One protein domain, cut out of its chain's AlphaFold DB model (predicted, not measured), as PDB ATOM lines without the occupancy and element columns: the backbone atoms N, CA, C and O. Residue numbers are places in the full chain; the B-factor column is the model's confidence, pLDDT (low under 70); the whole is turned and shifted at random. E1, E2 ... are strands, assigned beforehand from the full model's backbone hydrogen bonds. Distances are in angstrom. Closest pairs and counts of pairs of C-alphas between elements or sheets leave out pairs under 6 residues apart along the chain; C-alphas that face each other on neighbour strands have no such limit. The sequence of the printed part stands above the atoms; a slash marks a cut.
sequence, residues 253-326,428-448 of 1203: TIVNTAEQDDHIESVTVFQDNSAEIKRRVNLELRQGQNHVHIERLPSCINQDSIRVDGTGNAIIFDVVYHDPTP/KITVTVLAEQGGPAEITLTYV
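This is residues 253 to 326 and 428 to 448 of the 1203 residues of the protein "Mucoidy inhibitor A" of Ceratobasidium theobromae (UniProt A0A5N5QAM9). Two four-stranded sheets face each other as a sandwich, E1 E4 E7 E6 over E2 E3 E8 E5, their strands crossed at 38 degrees. At one side the edge strands E5 and E6 come together; at the other, E1 and E2 stay apart, and the hairpin E2 and E3 reaches one end of the long axis. The printed part has 95 residues and eight named strands, E1 to E8 in chain order, with no named helix: the class is all strand. The first sheet is mixed, in the order E1 E4 E7 E6, and the second antiparallel throughout, E2 E3 E8 E5. The whole is compact, with a radius of gyration of the C-alphas of 13.5 A, and only just elongated, spanning 44 by 29 by 24 A.

E1, residues 253 to 256, is an edge strand parallel to E4, residues 288 to 297; N 255 and O 293 are 2.8 A apart, within hydrogen-bond range. E4 is antiparallel to E7, residues 428 to 435, with N 290 and O 433 at 2.8 A. E7 is antiparallel to the edge strand E6, residues 314 to 322, with N 320 and O 430 at 2.9 A; E6 bends by 53 degrees at residue 317. In the other sheet, E2, residues 264 to 269, and E3, residues 274 to 285, form a hairpin, with N 268 and O 276 at 2.8 A. E3 is antiparallel to E8, residues 439 to 448, with N 281 and O 443 at 2.8 A. E8 is antiparallel to E5, residues 307 to 311, with N 309 and O 444 at 2.9 A. Both sheets are twisted, and the parts that face each other are 9.7 A apart, centre to centre. The closest C-alphas of E5 and E6 are those of Gly 310 and Ile 316, 7.3 A apart.

E1 begins at C-alpha 253, (248.580, 210.776, 305.454). E3, the longest strand by residues, measures 32.8 A from first to last C-alpha and begins at (231.535, 189.667, 293.803). E8 measures 29.7 A, E4 26.3 A, E6 23.0 A and E7 21.9 A. E8 ends at C-alpha 448, (237.223, 191.941, 296.359).

The two C-alphas farthest apart, those of Gln 271 and Gln 437, are 44.1 A apart. Residues 327 to 427 are not printed; C-alphas 326 and 428 are 13.1 A apart across the cut. Of the links that are printed whole, none is long. The mean pLDDT of the printed part is 89.1, and residues 325 to 326 are under 70.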
ATOM      1  N   THR A 253     249.188 210.266 306.695       86.38
ATOM      2  CA  THR A 253     248.580 210.776 305.454       86.38
ATOM      3  C   THR A 253     247.205 210.140 305.285       86.38
ATOM      4  O   THR A 253     247.084 208.920 305.350       86.38
ATOM      5  N   ILE A 254     246.162 210.944 305.064       84.75
ATOM      6  CA  ILE A 254     244.778 210.463 304.937       84.75
ATOM      7  C   ILE A 254     244.328 210.571 303.476       84.75
ATOM      8  O   ILE A 254     244.438 211.633 302.866       84.75
ATOM      9  N   VAL A 255     243.791 209.478 302.930       85.25
ATOM     10  CA  VAL A 255     243.269 209.371 301.561       85.25
ATOM     11  C   VAL A 255     241.788 209.018 301.625       85.25
ATOM     12  O   VAL A 255     241.421 207.914 302.009       85.25
ATOM     13  N   ASN A 256     240.926 209.950 301.230       83.19
ATOM     14  CA  ASN A 256     239.476 209.771 301.186       83.19
ATOM     15  C   ASN A 256     239.071 209.227 299.806       83.19
ATOM     16  O   ASN A 256     238.940 209.989 298.847       83.19
ATOM     17  N   THR A 257     238.900 207.909 299.676       82.44
ATOM     18  CA  THR A 257     238.723 207.265 298.360       82.44
ATOM     19  C   THR A 257     237.416 207.634 297.670       82.44
ATOM     20  O   THR A 257     237.318 207.526 296.453       82.44
ATOM     21  N   ALA A 258     236.428 208.124 298.418       74.31
ATOM     22  CA  ALA A 258     235.147 208.577 297.885       74.31
ATOM     23  C   ALA A 258     235.174 209.971 297.241       74.31
ATOM     24  O   ALA A 258     234.163 210.410 296.695       74.31
ATOM     25  N   GLU A 259     236.325 210.642 297.268       77.94
ATOM     26  CA  GLU A 259     236.655 211.781 296.403       77.94
ATOM     27  C   GLU A 259     237.633 211.384 295.277       77.94
ATOM     28  O   GLU A 259     238.111 212.254 294.558       77.94
ATOM     29  N   GLN A 260     237.930 210.084 295.128       83.25
ATOM     30  CA  GLN A 260     238.936 209.520 294.215       83.25
ATOM     31  C   GLN A 260     238.467 208.197 293.560       83.25
ATOM     32  O   GLN A 260     239.241 207.249 293.384       83.25
ATOM     33  N   ASP A 261     237.176 208.099 293.218       81.94
ATOM     34  CA  ASP A 261     236.612 206.957 292.470       81.94
ATOM     35  C   ASP A 261     237.273 206.805 291.076       81.94
ATOM     36  O   ASP A 261     237.369 205.704 290.540       81.94
ATOM     37  N   ASP A 262     237.783 207.899 290.504       78.62
ATOM     38  CA  ASP A 262     238.506 207.976 289.226       78.62
ATOM     39  C   ASP A 262     239.934 207.403 289.264       78.62
ATOM     40  O   ASP A 262     240.508 207.109 288.213       78.62
ATOM     41  N   HIS A 263     240.485 207.159 290.457       88.12
ATOM     42  CA  HIS A 263     241.727 206.403 290.634       88.12
ATOM     43  C   HIS A 263     241.522 204.871 290.635       88.12
ATOM     44  O   HIS A 263     242.487 204.118 290.814       88.12
ATOM     45  N   ILE A 264     240.300 204.369 290.414       93.62
ATOM     46  CA  ILE A 264     240.078 202.947 290.123       93.62
ATOM     47  C   ILE A 264     240.603 202.653 288.709       93.62
ATOM     48  O   ILE A 264     240.152 203.216 287.715       93.62
ATOM     49  N   GLU A 265     241.594 201.768 288.607       92.94
ATOM     50  CA  GLU A 265     242.260 201.462 287.340       92.94
ATOM     51  C   GLU A 265     241.470 200.427 286.536       92.94
ATOM     52  O   GLU A 265     241.214 200.611 285.340       92.94
ATOM     53  N   SER A 266     241.069 199.345 287.203       95.44
ATOM     54  CA  SER A 266     240.352 198.234 286.587       95.44
ATOM     55  C   SER A 266     239.444 197.511 287.572       95.44
ATOM     56  O   SER A 266     239.757 197.411 288.760       95.44
ATOM     57  N   VAL A 267     238.353 196.948 287.053       96.31
ATOM     58  CA  VAL A 267     237.408 196.123 287.811       96.31
ATOM     59  C   VAL A 267     237.147 194.819 287.064       96.31
ATOM     60  O   VAL A 267     236.786 194.837 285.883       96.31
ATOM     61  N   THR A 268     237.292 193.695 287.762       95.19
ATOM     62  CA  THR A 268     236.906 192.361 287.290       95.19
ATOM     63  C   THR A 268     235.609 191.959 287.979       95.19
ATOM     64  O   THR A 268     235.612 191.649 289.167       95.19
ATOM     65  N   VAL A 269     234.490 191.969 287.255       95.06
ATOM     66  CA  VAL A 269     233.183 191.567 287.799       95.06
ATOM     67  C   VAL A 269     232.995 190.061 287.619       95.06
ATOM     68  O   VAL A 269     233.224 189.528 286.528       95.06
ATOM     69  N   PHE A 270     232.541 189.381 288.669       92.62
ATOM     70  CA  PHE A 270     232.246 187.948 288.675       92.62
ATOM     71  C   PHE A 270     230.726 187.696 288.646       92.62
ATOM     72  O   PHE A 270     229.913 188.616 288.767       92.62
ATOM     73  N   GLN A 271     230.311 186.445 288.437       89.19
ATOM     74  CA  GLN A 271     228.882 186.083 288.399       89.19
ATOM     75  C   GLN A 271     228.281 185.822 289.795       89.19
ATOM     76  O   GLN A 271     227.063 185.799 289.952       89.19
ATOM     77  N   ASP A 272     229.115 185.658 290.823       84.75
ATOM     78  CA  ASP A 272     228.760 185.171 292.164       84.75
ATOM     79  C   ASP A 272     228.477 186.283 293.195       84.75
ATOM     80  O   ASP A 272     228.649 186.098 294.400       84.75
ATOM     81  N   ASN A 273     228.014 187.445 292.727       90.25
ATOM     82  CA  ASN A 273     227.813 188.654 293.535       90.25
ATOM     83  C   ASN A 273     229.112 189.250 294.134       90.25
ATOM     84  O   ASN A 273     229.050 189.974 295.137       90.25
ATOM     85  N   SER A 274     230.265 189.003 293.499       93.44
ATOM     86  CA  SER A 274     231.535 189.667 293.803       93.44
ATOM     87  C   SER A 274     232.179 190.411 292.614       93.44
ATOM     88  O   SER A 274     231.892 190.152 291.443       93.44
ATOM     89  N   ALA A 275     233.086 191.345 292.917       94.69
ATOM     90  CA  ALA A 275     233.993 191.965 291.946       94.69
ATOM     91  C   ALA A 275     235.362 192.261 292.583       94.69
ATOM     92  O   ALA A 275     235.416 192.732 293.716       94.69
ATOM     93  N   GLU A 276     236.460 192.023 291.861       95.12
ATOM     94  CA  GLU A 276     237.809 192.465 292.243       95.12
ATOM     95  C   GLU A 276     238.040 193.882 291.705       95.12
ATOM     96  O   GLU A 276     237.919 194.126 290.502       95.12
ATOM     97  N   ILE A 277     238.353 194.821 292.593       95.81
ATOM     98  CA  ILE A 277     238.662 196.216 292.279       95.81
ATOM     99  C   ILE A 277     240.159 196.427 292.487       95.81
ATOM    100  O   ILE A 277     240.694 196.121 293.553       95.81
ATOM    101  N   LYS A 278     240.826 196.994 291.478       95.50
ATOM    102  CA  LYS A 278     242.212 197.458 291.555       95.50
ATOM    103  C   LYS A 278     242.229 198.981 291.452       95.50
ATOM    104  O   LYS A 278     241.846 199.533 290.416       95.50
ATOM    105  N   ARG A 279     242.691 199.669 292.500       94.19
ATOM    106  CA  ARG A 279     242.873 201.129 292.498       94.19
ATOM    107  C   ARG A 279     244.315 201.555 292.718       94.19
ATOM    108  O   ARG A 279     245.108 200.846 293.335       94.19
ATOM    109  N   ARG A 280     244.601 202.758 292.240       92.88
ATOM    110  CA  ARG A 280     245.853 203.485 292.409       92.88
ATOM    111  C   ARG A 280     245.707 204.503 293.544       92.88
ATOM    112  O   ARG A 280     244.636 205.073 293.728       92.88
ATOM    113  N   VAL A 281     246.768 204.731 294.308       90.06
ATOM    114  CA  VAL A 281     246.841 205.740 295.370       90.06
ATOM    115  C   VAL A 281     248.204 206.422 295.268       90.06
ATOM    116  O   VAL A 281     249.227 205.842 295.626       90.06
ATOM    117  N   ASN A 282     248.212 207.645 294.739       90.12
ATOM    118  CA  ASN A 282     249.423 208.443 294.536       90.12
ATOM    119  C   ASN A 282     249.733 209.249 295.805       90.12
ATOM    120  O   ASN A 282     248.834 209.875 296.370       90.12
ATOM    121  N   LEU A 283     250.989 209.231 296.252       89.19
ATOM    122  CA  LEU A 283     251.427 209.755 297.546       89.19
ATOM    123  C   LEU A 283     252.783 210.460 297.432       89.19
ATOM    124  O   LEU A 283     253.613 210.091 296.608       89.19
ATOM    125  N   GLU A 284     253.036 211.406 298.332       90.06
ATOM    126  CA  GLU A 284     254.374 211.938 298.612       90.06
ATOM    127  C   GLU A 284     254.797 211.435 299.993       90.06
ATOM    128  O   GLU A 284     254.245 211.854 301.014       90.06
ATOM    129  N   LEU A 285     255.741 210.494 300.032       90.06
ATOM    130  CA  LEU A 285     256.249 209.926 301.278       90.06
ATOM    131  C   LEU A 285     257.325 210.830 301.876       90.06
ATOM    132  O   LEU A 285     258.102 211.474 301.169       90.06
ATOM    133  N   ARG A 286     257.417 210.843 303.203       90.56
ATOM    134  CA  ARG A 286     258.508 211.485 303.943       90.56
ATOM    135  C   ARG A 286     259.508 210.424 304.394       90.56
ATOM    136  O   ARG A 286     259.147 209.264 304.562       90.56
ATOM    137  N   GLN A 287     260.760 210.818 304.610       89.81
ATOM    138  CA  GLN A 287     261.784 209.899 305.110       89.81
ATOM    139  C   GLN A 287     261.387 209.309 306.475       89.81
ATOM    140  O   GLN A 287     260.898 210.025 307.351       89.81
ATOM    141  N   GLY A 288     261.634 208.011 306.655       88.75
ATOM    142  CA  GLY A 288     261.242 207.250 307.836       88.75
ATOM    143  C   GLY A 288     259.881 206.571 307.674       88.75
ATOM    144  O   GLY A 288     259.464 206.212 306.573       88.75
ATOM    145  N   GLN A 289     259.209 206.336 308.797       91.00
ATOM    146  CA  GLN A 289     257.899 205.692 308.831       91.00
ATOM    147  C   GLN A 289     256.800 206.676 308.399       91.00
ATOM    148  O   GLN A 289     256.854 207.860 308.734       91.00
ATOM    149  N   ASN A 290     255.820 206.176 307.649       90.19
ATOM    150  CA  ASN A 290     254.630 206.878 307.171       90.19
ATOM    151  C   ASN A 290     253.406 205.991 307.434       90.19
ATOM    152  O   ASN A 290     253.490 204.770 307.288       90.19
ATOM    153  N   HIS A 291     252.264 206.595 307.760       91.88
ATOM    154  CA  HIS A 291     251.003 205.873 307.954       91.88
ATOM    155  C   HIS A 291     249.950 206.378 306.971       91.88
ATOM    156  O   HIS A 291     249.477 207.506 307.080       91.88
ATOM    157  N   VAL A 292     249.593 205.549 305.992       92.06
ATOM    158  CA  VAL A 292     248.635 205.885 304.936       92.06
ATOM    159  C   VAL A 292     247.259 205.352 305.327       92.06
ATOM    160  O   VAL A 292     246.989 204.158 305.196       92.06
ATOM    161  N   HIS A 293     246.384 206.226 305.814       91.88
ATOM    162  CA  HIS A 293     245.006 205.895 306.171       91.88
ATOM    163  C   HIS A 293     244.092 206.081 304.954       91.88
ATOM    164  O   HIS A 293     243.713 207.196 304.600       91.88
ATOM    165  N   ILE A 294     243.748 204.974 304.305       92.38
ATOM    166  CA  ILE A 294     242.840 204.903 303.163       92.38
ATOM    167  C   ILE A 294     241.416 204.742 303.713       92.38
ATOM    168  O   ILE A 294     241.038 203.672 304.192       92.38
ATOM    169  N   GLU A 295     240.635 205.819 303.684       89.69
ATOM    170  CA  GLU A 295     239.297 205.913 304.271       89.69
ATOM    171  C   GLU A 295     238.181 205.997 303.224       89.69
ATOM    172  O   GLU A 295     238.396 206.396 302.081       89.69
ATOM    173  N   ARG A 296     236.954 205.692 303.668       87.00
ATOM    174  CA  ARG A 296     235.718 205.648 302.867       87.00
ATOM    175  C   ARG A 296     235.701 204.549 301.799       87.00
ATOM    176  O   ARG A 296     235.066 204.677 300.750       87.00
ATOM    177  N   LEU A 297     236.336 203.426 302.133       91.75
ATOM    178  CA  LEU A 297     236.272 202.173 301.389       91.75
ATOM    179  C   LEU A 297     234.911 201.469 301.586       91.75
ATOM    180  O   LEU A 297     234.266 201.669 302.626       91.75
ATOM    181  N   PRO A 298     234.472 200.613 300.642       92.19
ATOM    182  CA  PRO A 298     233.227 199.863 300.758       92.19
ATOM    183  C   PRO A 298     233.154 199.006 302.023       92.19
ATOM    184  O   PRO A 298     234.028 198.181 302.281       92.19
ATOM    185  N   SER A 299     232.053 199.104 302.768       90.69
ATOM    186  CA  SER A 299     231.777 198.229 303.921       90.69
ATOM    187  C   SER A 299     231.444 196.778 303.526       90.69
ATOM    188  O   SER A 299     231.225 195.930 304.389       90.69
ATOM    189  N   CYS A 300     231.432 196.464 302.225       90.88
ATOM    190  CA  CYS A 300     231.229 195.125 301.669       90.88
ATOM    191  C   CYS A 300     232.516 194.427 301.172       90.88
ATOM    192  O   CYS A 300     232.407 193.372 300.535       90.88
ATOM    193  N   ILE A 301     233.702 194.980 301.466       92.88
ATOM    194  CA  ILE A 301     235.013 194.342 301.227       92.88
ATOM    195  C   ILE A 301     235.076 192.936 301.855       92.88
ATOM    196  O   ILE A 301     234.471 192.664 302.895       92.88
ATOM    197  N   ASN A 302     235.811 192.032 301.204       90.88
ATOM    198  CA  ASN A 302     236.306 190.793 301.793       90.88
ATOM    199  C   ASN A 302     237.731 191.017 302.335       90.88
ATOM    200  O   ASN A 302     238.653 191.248 301.552       90.88
ATOM    201  N   GLN A 303     237.917 190.943 303.654       89.62
ATOM    202  CA  GLN A 303     239.198 191.219 304.319       89.62
ATOM    203  C   GLN A 303     240.348 190.343 303.785       89.62
ATOM    204  O   GLN A 303     241.415 190.863 303.463       89.62
ATOM    205  N   ASP A 304     240.098 189.049 303.577       88.69
ATOM    206  CA  ASP A 304     241.086 188.064 303.103       88.69
ATOM    207  C   ASP A 304     241.562 188.298 301.655       88.69
ATOM    208  O   ASP A 304     242.467 187.624 301.163       88.69
ATOM    209  N   SER A 305     240.929 189.230 300.936       91.50
ATOM    210  CA  SER A 305     241.249 189.556 299.541       91.50
ATOM    211  C   SER A 305     242.125 190.799 299.369       91.50
ATOM    212  O   SER A 305     242.505 191.115 298.241       91.50
ATOM    213  N   ILE A 306     242.427 191.513 300.458       92.94
ATOM    214  CA  ILE A 306     243.200 192.757 300.429       92.94
ATOM    215  C   ILE A 306     244.653 192.449 300.048       92.94
ATOM    216  O   ILE A 306     245.350 191.702 300.733       92.94
ATOM    217  N   ARG A 307     245.126 193.062 298.959       92.81
ATOM    218  CA  ARG A 307     246.524 193.035 298.509       92.81
ATOM    219  C   ARG A 307     247.005 194.465 298.294       92.81
ATOM    220  O   ARG A 307     246.263 195.291 297.758       92.81
ATOM    221  N   VAL A 308     248.239 194.745 298.700       92.50
ATOM    222  CA  VAL A 308     248.851 196.071 298.582       92.50
ATOM    223  C   VAL A 308     250.222 195.919 297.937       92.50
ATOM    224  O   VAL A 308     251.138 195.374 298.544       92.50
ATOM    225  N   ASP A 309     250.340 196.411 296.710       89.94
ATOM    226  CA  ASP A 309     251.594 196.530 295.969       89.94
ATOM    227  C   ASP A 309     252.042 198.001 295.976       89.94
ATOM    228  O   ASP A 309     251.224 198.911 296.130       89.94
ATOM    229  N   GLY A 310     253.335 198.269 295.792       85.06
ATOM    230  CA  GLY A 310     253.870 199.632 295.829       85.06
ATOM    231  C   GLY A 310     255.027 199.855 294.862       85.06
ATOM    232  O   GLY A 310     255.804 198.944 294.582       85.06
ATOM    233  N   THR A 311     255.155 201.088 294.370       85.12
ATOM    234  CA  THR A 311     256.316 201.561 293.605       85.12
ATOM    235  C   THR A 311     256.786 202.915 294.144       85.12
ATOM    236  O   THR A 311     255.973 203.770 294.485       85.12
ATOM    237  N   GLY A 312     258.103 203.092 294.270       82.75
ATOM    238  CA  GLY A 312     258.739 204.206 294.988       82.75
ATOM    239  C   GLY A 312     259.914 203.698 295.834       82.75
ATOM    240  O   GLY A 312     260.125 202.488 295.916       82.75
ATOM    241  N   ASN A 313     260.690 204.589 296.464       82.81
ATOM    242  CA  ASN A 313     261.834 204.183 297.301       82.81
ATOM    243  C   ASN A 313     261.425 203.882 298.758       82.81
ATOM    244  O   ASN A 313     261.871 204.542 299.702       82.81
ATOM    245  N   ALA A 314     260.508 202.928 298.927       84.38
ATOM    246  CA  ALA A 314     259.922 202.591 300.218       84.38
ATOM    247  C   ALA A 314     259.450 201.131 300.306       84.38
ATOM    248  O   ALA A 314     259.137 200.497 299.301       84.38
ATOM    249  N   ILE A 315     259.364 200.622 301.535       86.31
ATOM    250  CA  ILE A 315     258.964 199.253 301.870       86.31
ATOM    251  C   ILE A 315     257.610 199.296 302.590       86.31
ATOM    252  O   ILE A 315     257.450 200.013 303.579       86.31
ATOM    253  N   ILE A 316     256.638 198.509 302.122       89.38
ATOM    254  CA  ILE A 316     255.383 198.275 302.849       89.38
ATOM    255  C   ILE A 316     255.703 197.386 304.057       89.38
ATOM    256  O   ILE A 316     256.232 196.289 303.895       89.38
ATOM    257  N   PHE A 317     255.410 197.878 305.260       86.50
ATOM    258  CA  PHE A 317     255.741 197.215 306.523       86.50
ATOM    259  C   PHE A 317     254.539 196.486 307.138       86.50
ATOM    260  O   PHE A 317     254.700 195.398 307.681       86.50
ATOM    261  N   ASP A 318     253.343 197.077 307.052       88.62
ATOM    262  CA  ASP A 318     252.117 196.548 307.659       88.62
ATOM    263  C   ASP A 318     250.863 197.032 306.902       88.62
ATOM    264  O   ASP A 318     250.878 198.105 306.290       88.62
ATOM    265  N   VAL A 319     249.785 196.243 306.940       92.00
ATOM    266  CA  VAL A 319     248.493 196.513 306.288       92.00
ATOM    267  C   VAL A 319     247.358 196.105 307.231       92.00
ATOM    268  O   VAL A 319     246.997 194.934 307.328       92.00
ATOM    269  N   VAL A 320     246.748 197.090 307.890       91.81
ATOM    270  CA  VAL A 320     245.661 196.880 308.858       91.81
ATOM    271  C   VAL A 320     244.320 197.256 308.237       91.81
ATOM    272  O   VAL A 320     244.075 198.426 307.933       91.81
ATOM    273  N   TYR A 321     243.427 196.279 308.081       92.44
ATOM    274  CA  TYR A 321     242.011 196.531 307.806       92.44
ATOM    275  C   TYR A 321     241.285 196.925 309.098       92.44
ATOM    276  O   TYR A 321     241.468 196.286 310.133       92.44
ATOM    277  N   HIS A 322     240.444 197.955 309.023       88.62
ATOM    278  CA  HIS A 322     239.571 198.388 310.111       88.62
ATOM    279  C   HIS A 322     238.119 198.209 309.683       88.62
ATOM    280  O   HIS A 322     237.675 198.808 308.697       88.62
ATOM    281  N   ASP A 323     237.385 197.402 310.449       80.19
ATOM    282  CA  ASP A 323     235.965 197.161 310.217       80.19
ATOM    283  C   ASP A 323     235.139 198.459 310.234       80.19
ATOM    284  O   ASP A 323     235.403 199.365 311.034       80.19
ATOM    285  N   PRO A 324     234.088 198.550 309.397       79.62
ATOM    286  CA  PRO A 324     233.139 199.651 309.440       79.62
ATOM    287  C   PRO A 324     232.403 199.658 310.787       79.62
ATOM    288  O   PRO A 324     231.514 198.841 311.030       79.62
ATOM    289  N   THR A 325     232.754 200.599 311.669       68.12
ATOM    290  CA  THR A 325     232.120 200.743 312.987       68.12
ATOM    291  C   THR A 325     230.601 200.910 312.840       68.12
ATOM    292  O   THR A 325     230.182 201.882 312.201       68.12
ATOM    293  N   PRO A 326     229.763 200.031 313.429       56.41
ATOM    294  CA  PRO A 326     228.312 200.134 313.308       56.41
ATOM    295  C   PRO A 326     227.802 201.467 313.861       56.41
ATOM    296  O   PRO A 326     227.924 201.744 315.056       56.41
ATOM    297  N   LYS A 428     237.971 201.191 306.417       91.88
ATOM    298  CA  LYS A 428     239.277 201.863 306.317       91.88
ATOM    299  C   LYS A 428     240.412 200.840 306.241       91.88
ATOM    300  O   LYS A 428     240.327 199.775 306.842       91.88
ATOM    301  N   ILE A 429     241.498 201.174 305.550       93.06
ATOM    302  CA  ILE A 429     242.753 200.406 305.546       93.06
ATOM    303  C   ILE A 429     243.886 201.349 305.941       93.06
ATOM    304  O   ILE A 429     243.978 202.456 305.425       93.06
ATOM    305  N   THR A 430     244.756 200.928 306.855       93.56
ATOM    306  CA  THR A 430     246.000 201.636 307.177       93.56
ATOM    307  C   THR A 430     247.176 200.861 306.607       93.56
ATOM    308  O   THR A 430     247.399 199.723 307.006       93.56
ATOM    309  N   VAL A 431     247.931 201.474 305.696       92.31
ATOM    310  CA  VAL A 431     249.189 200.922 305.180       92.31
ATOM    311  C   VAL A 431     250.345 201.655 305.856       92.31
ATOM    312  O   VAL A 431     250.484 202.870 305.704       92.31
ATOM    313  N   THR A 432     251.174 200.935 306.606       91.94
ATOM    314  CA  THR A 432     252.398 201.487 307.200       91.94
ATOM    315  C   THR A 432     253.550 201.287 306.223       91.94
ATOM    316  O   THR A 432     253.802 200.167 305.775       91.94
ATOM    317  N   VAL A 433     254.251 202.368 305.881       90.81
ATOM    318  CA  VAL A 433     255.282 202.392 304.833       90.81
ATOM    319  C   VAL A 433     256.564 203.026 305.367       90.81
ATOM    320  O   VAL A 433     256.547 204.146 305.877       90.81
ATOM    321  N   LEU A 434     257.689 202.326 305.232       89.19
ATOM    322  CA  LEU A 434     259.018 202.799 305.615       89.19
ATOM    323  C   LEU A 434     259.767 203.289 304.370       89.19
ATOM    324  O   LEU A 434     260.152 202.482 303.526       89.19
ATOM    325  N   ALA A 435     259.969 204.601 304.243       89.69
ATOM    326  CA  ALA A 435     260.670 205.213 303.117       89.69
ATOM    327  C   ALA A 435     262.109 205.584 303.498       89.69
ATOM    328  O   ALA A 435     262.340 206.291 304.481       89.69
ATOM    329  N   GLU A 436     263.091 205.143 302.708       84.31
ATOM    330  CA  GLU A 436     264.507 205.443 302.977       84.31
ATOM    331  C   GLU A 436     264.837 206.925 302.751       84.31
ATOM    332  O   GLU A 436     265.730 207.481 303.391       84.31
ATOM    333  N   GLN A 437     264.110 207.564 301.833       86.94
ATOM    334  CA  GLN A 437     264.184 208.980 301.476       86.94
ATOM    335  C   GLN A 437     262.767 209.480 301.161       86.94
ATOM    336  O   GLN A 437     261.902 208.685 300.797       86.94
ATOM    337  N   GLY A 438     262.516 210.782 301.309       86.75
ATOM    338  CA  GLY A 438     261.227 211.368 300.928       86.75
ATOM    339  C   GLY A 438     261.081 211.526 299.409       86.75
ATOM    340  O   GLY A 438     262.069 211.786 298.723       86.75
ATOM    341  N   GLY A 439     259.857 211.395 298.897       89.12
ATOM    342  CA  GLY A 439     259.529 211.555 297.480       89.12
ATOM    343  C   GLY A 439     258.267 210.795 297.043       89.12
ATOM    344  O   GLY A 439     257.612 210.147 297.871       89.12
ATOM    345  N   PRO A 440     257.937 210.839 295.741       90.75
ATOM    346  CA  PRO A 440     256.703 210.274 295.213       90.75
ATOM    347  C   PRO A 440     256.688 208.745 295.275       90.75
ATOM    348  O   PRO A 440     257.676 208.074 294.962       90.75
ATOM    349  N   ALA A 441     255.524 208.200 295.617       88.62
ATOM    350  CA  ALA A 441     255.228 206.777 295.580       88.62
ATOM    351  C   ALA A 441     253.797 206.524 295.086       88.62
ATOM    352  O   ALA A 441     252.888 207.332 295.279       88.62
ATOM    353  N   GLU A 442     253.590 205.364 294.478       91.00
ATOM    354  CA  GLU A 442     252.287 204.884 294.030       91.00
ATOM    355  C   GLU A 442     251.988 203.546 294.704       91.00
ATOM    356  O   GLU A 442     252.716 202.569 294.514       91.00
ATOM    357  N   ILE A 443     250.904 203.501 295.477       91.50
ATOM    358  CA  ILE A 443     250.366 202.276 296.067       91.50
ATOM    359  C   ILE A 443     249.237 201.755 295.175       91.50
ATOM    360  O   ILE A 443     248.286 202.470 294.861       91.50
ATOM    361  N   THR A 444     249.322 200.487 294.791       93.50
ATOM    362  CA  THR A 444     248.231 199.737 294.169       93.50
ATOM    363  C   THR A 444     247.517 198.938 295.254       93.50
ATOM    364  O   THR A 444     248.092 198.026 295.843       93.50
ATOM    365  N   LEU A 445     246.252 199.264 295.510       94.69
ATOM    366  CA  LEU A 445     245.391 198.547 296.450       94.69
ATOM    367  C   LEU A 445     244.375 197.718 295.653       94.69
ATOM    368  O   LEU A 445     243.566 198.270 294.903       94.69
ATOM    369  N   THR A 446     244.417 196.397 295.836       95.81
ATOM    370  CA  THR A 446     243.503 195.429 295.210       95.81
ATOM    371  C   THR A 446     242.660 194.744 296.281       95.81
ATOM    372  O   THR A 446     243.188 194.352 297.319       95.81
ATOM    373  N   TYR A 447     241.355 194.605 296.055       94.75
ATOM    374  CA  TYR A 447     240.423 193.963 296.990       94.75
ATOM    375  C   TYR A 447     239.170 193.464 296.267       94.75
ATOM    376  O   TYR A 447     238.753 194.021 295.253       94.75
ATOM    377  N   VAL A 448     238.527 192.436 296.812       94.69
ATOM    378  CA  VAL A 448     237.223 191.941 296.359       94.69
ATOM    379  C   VAL A 448     236.114 192.566 297.203       94.69
ATOM    380  O   VAL A 448     236.167 192.562 298.432       94.69
TER     381      VAL A 448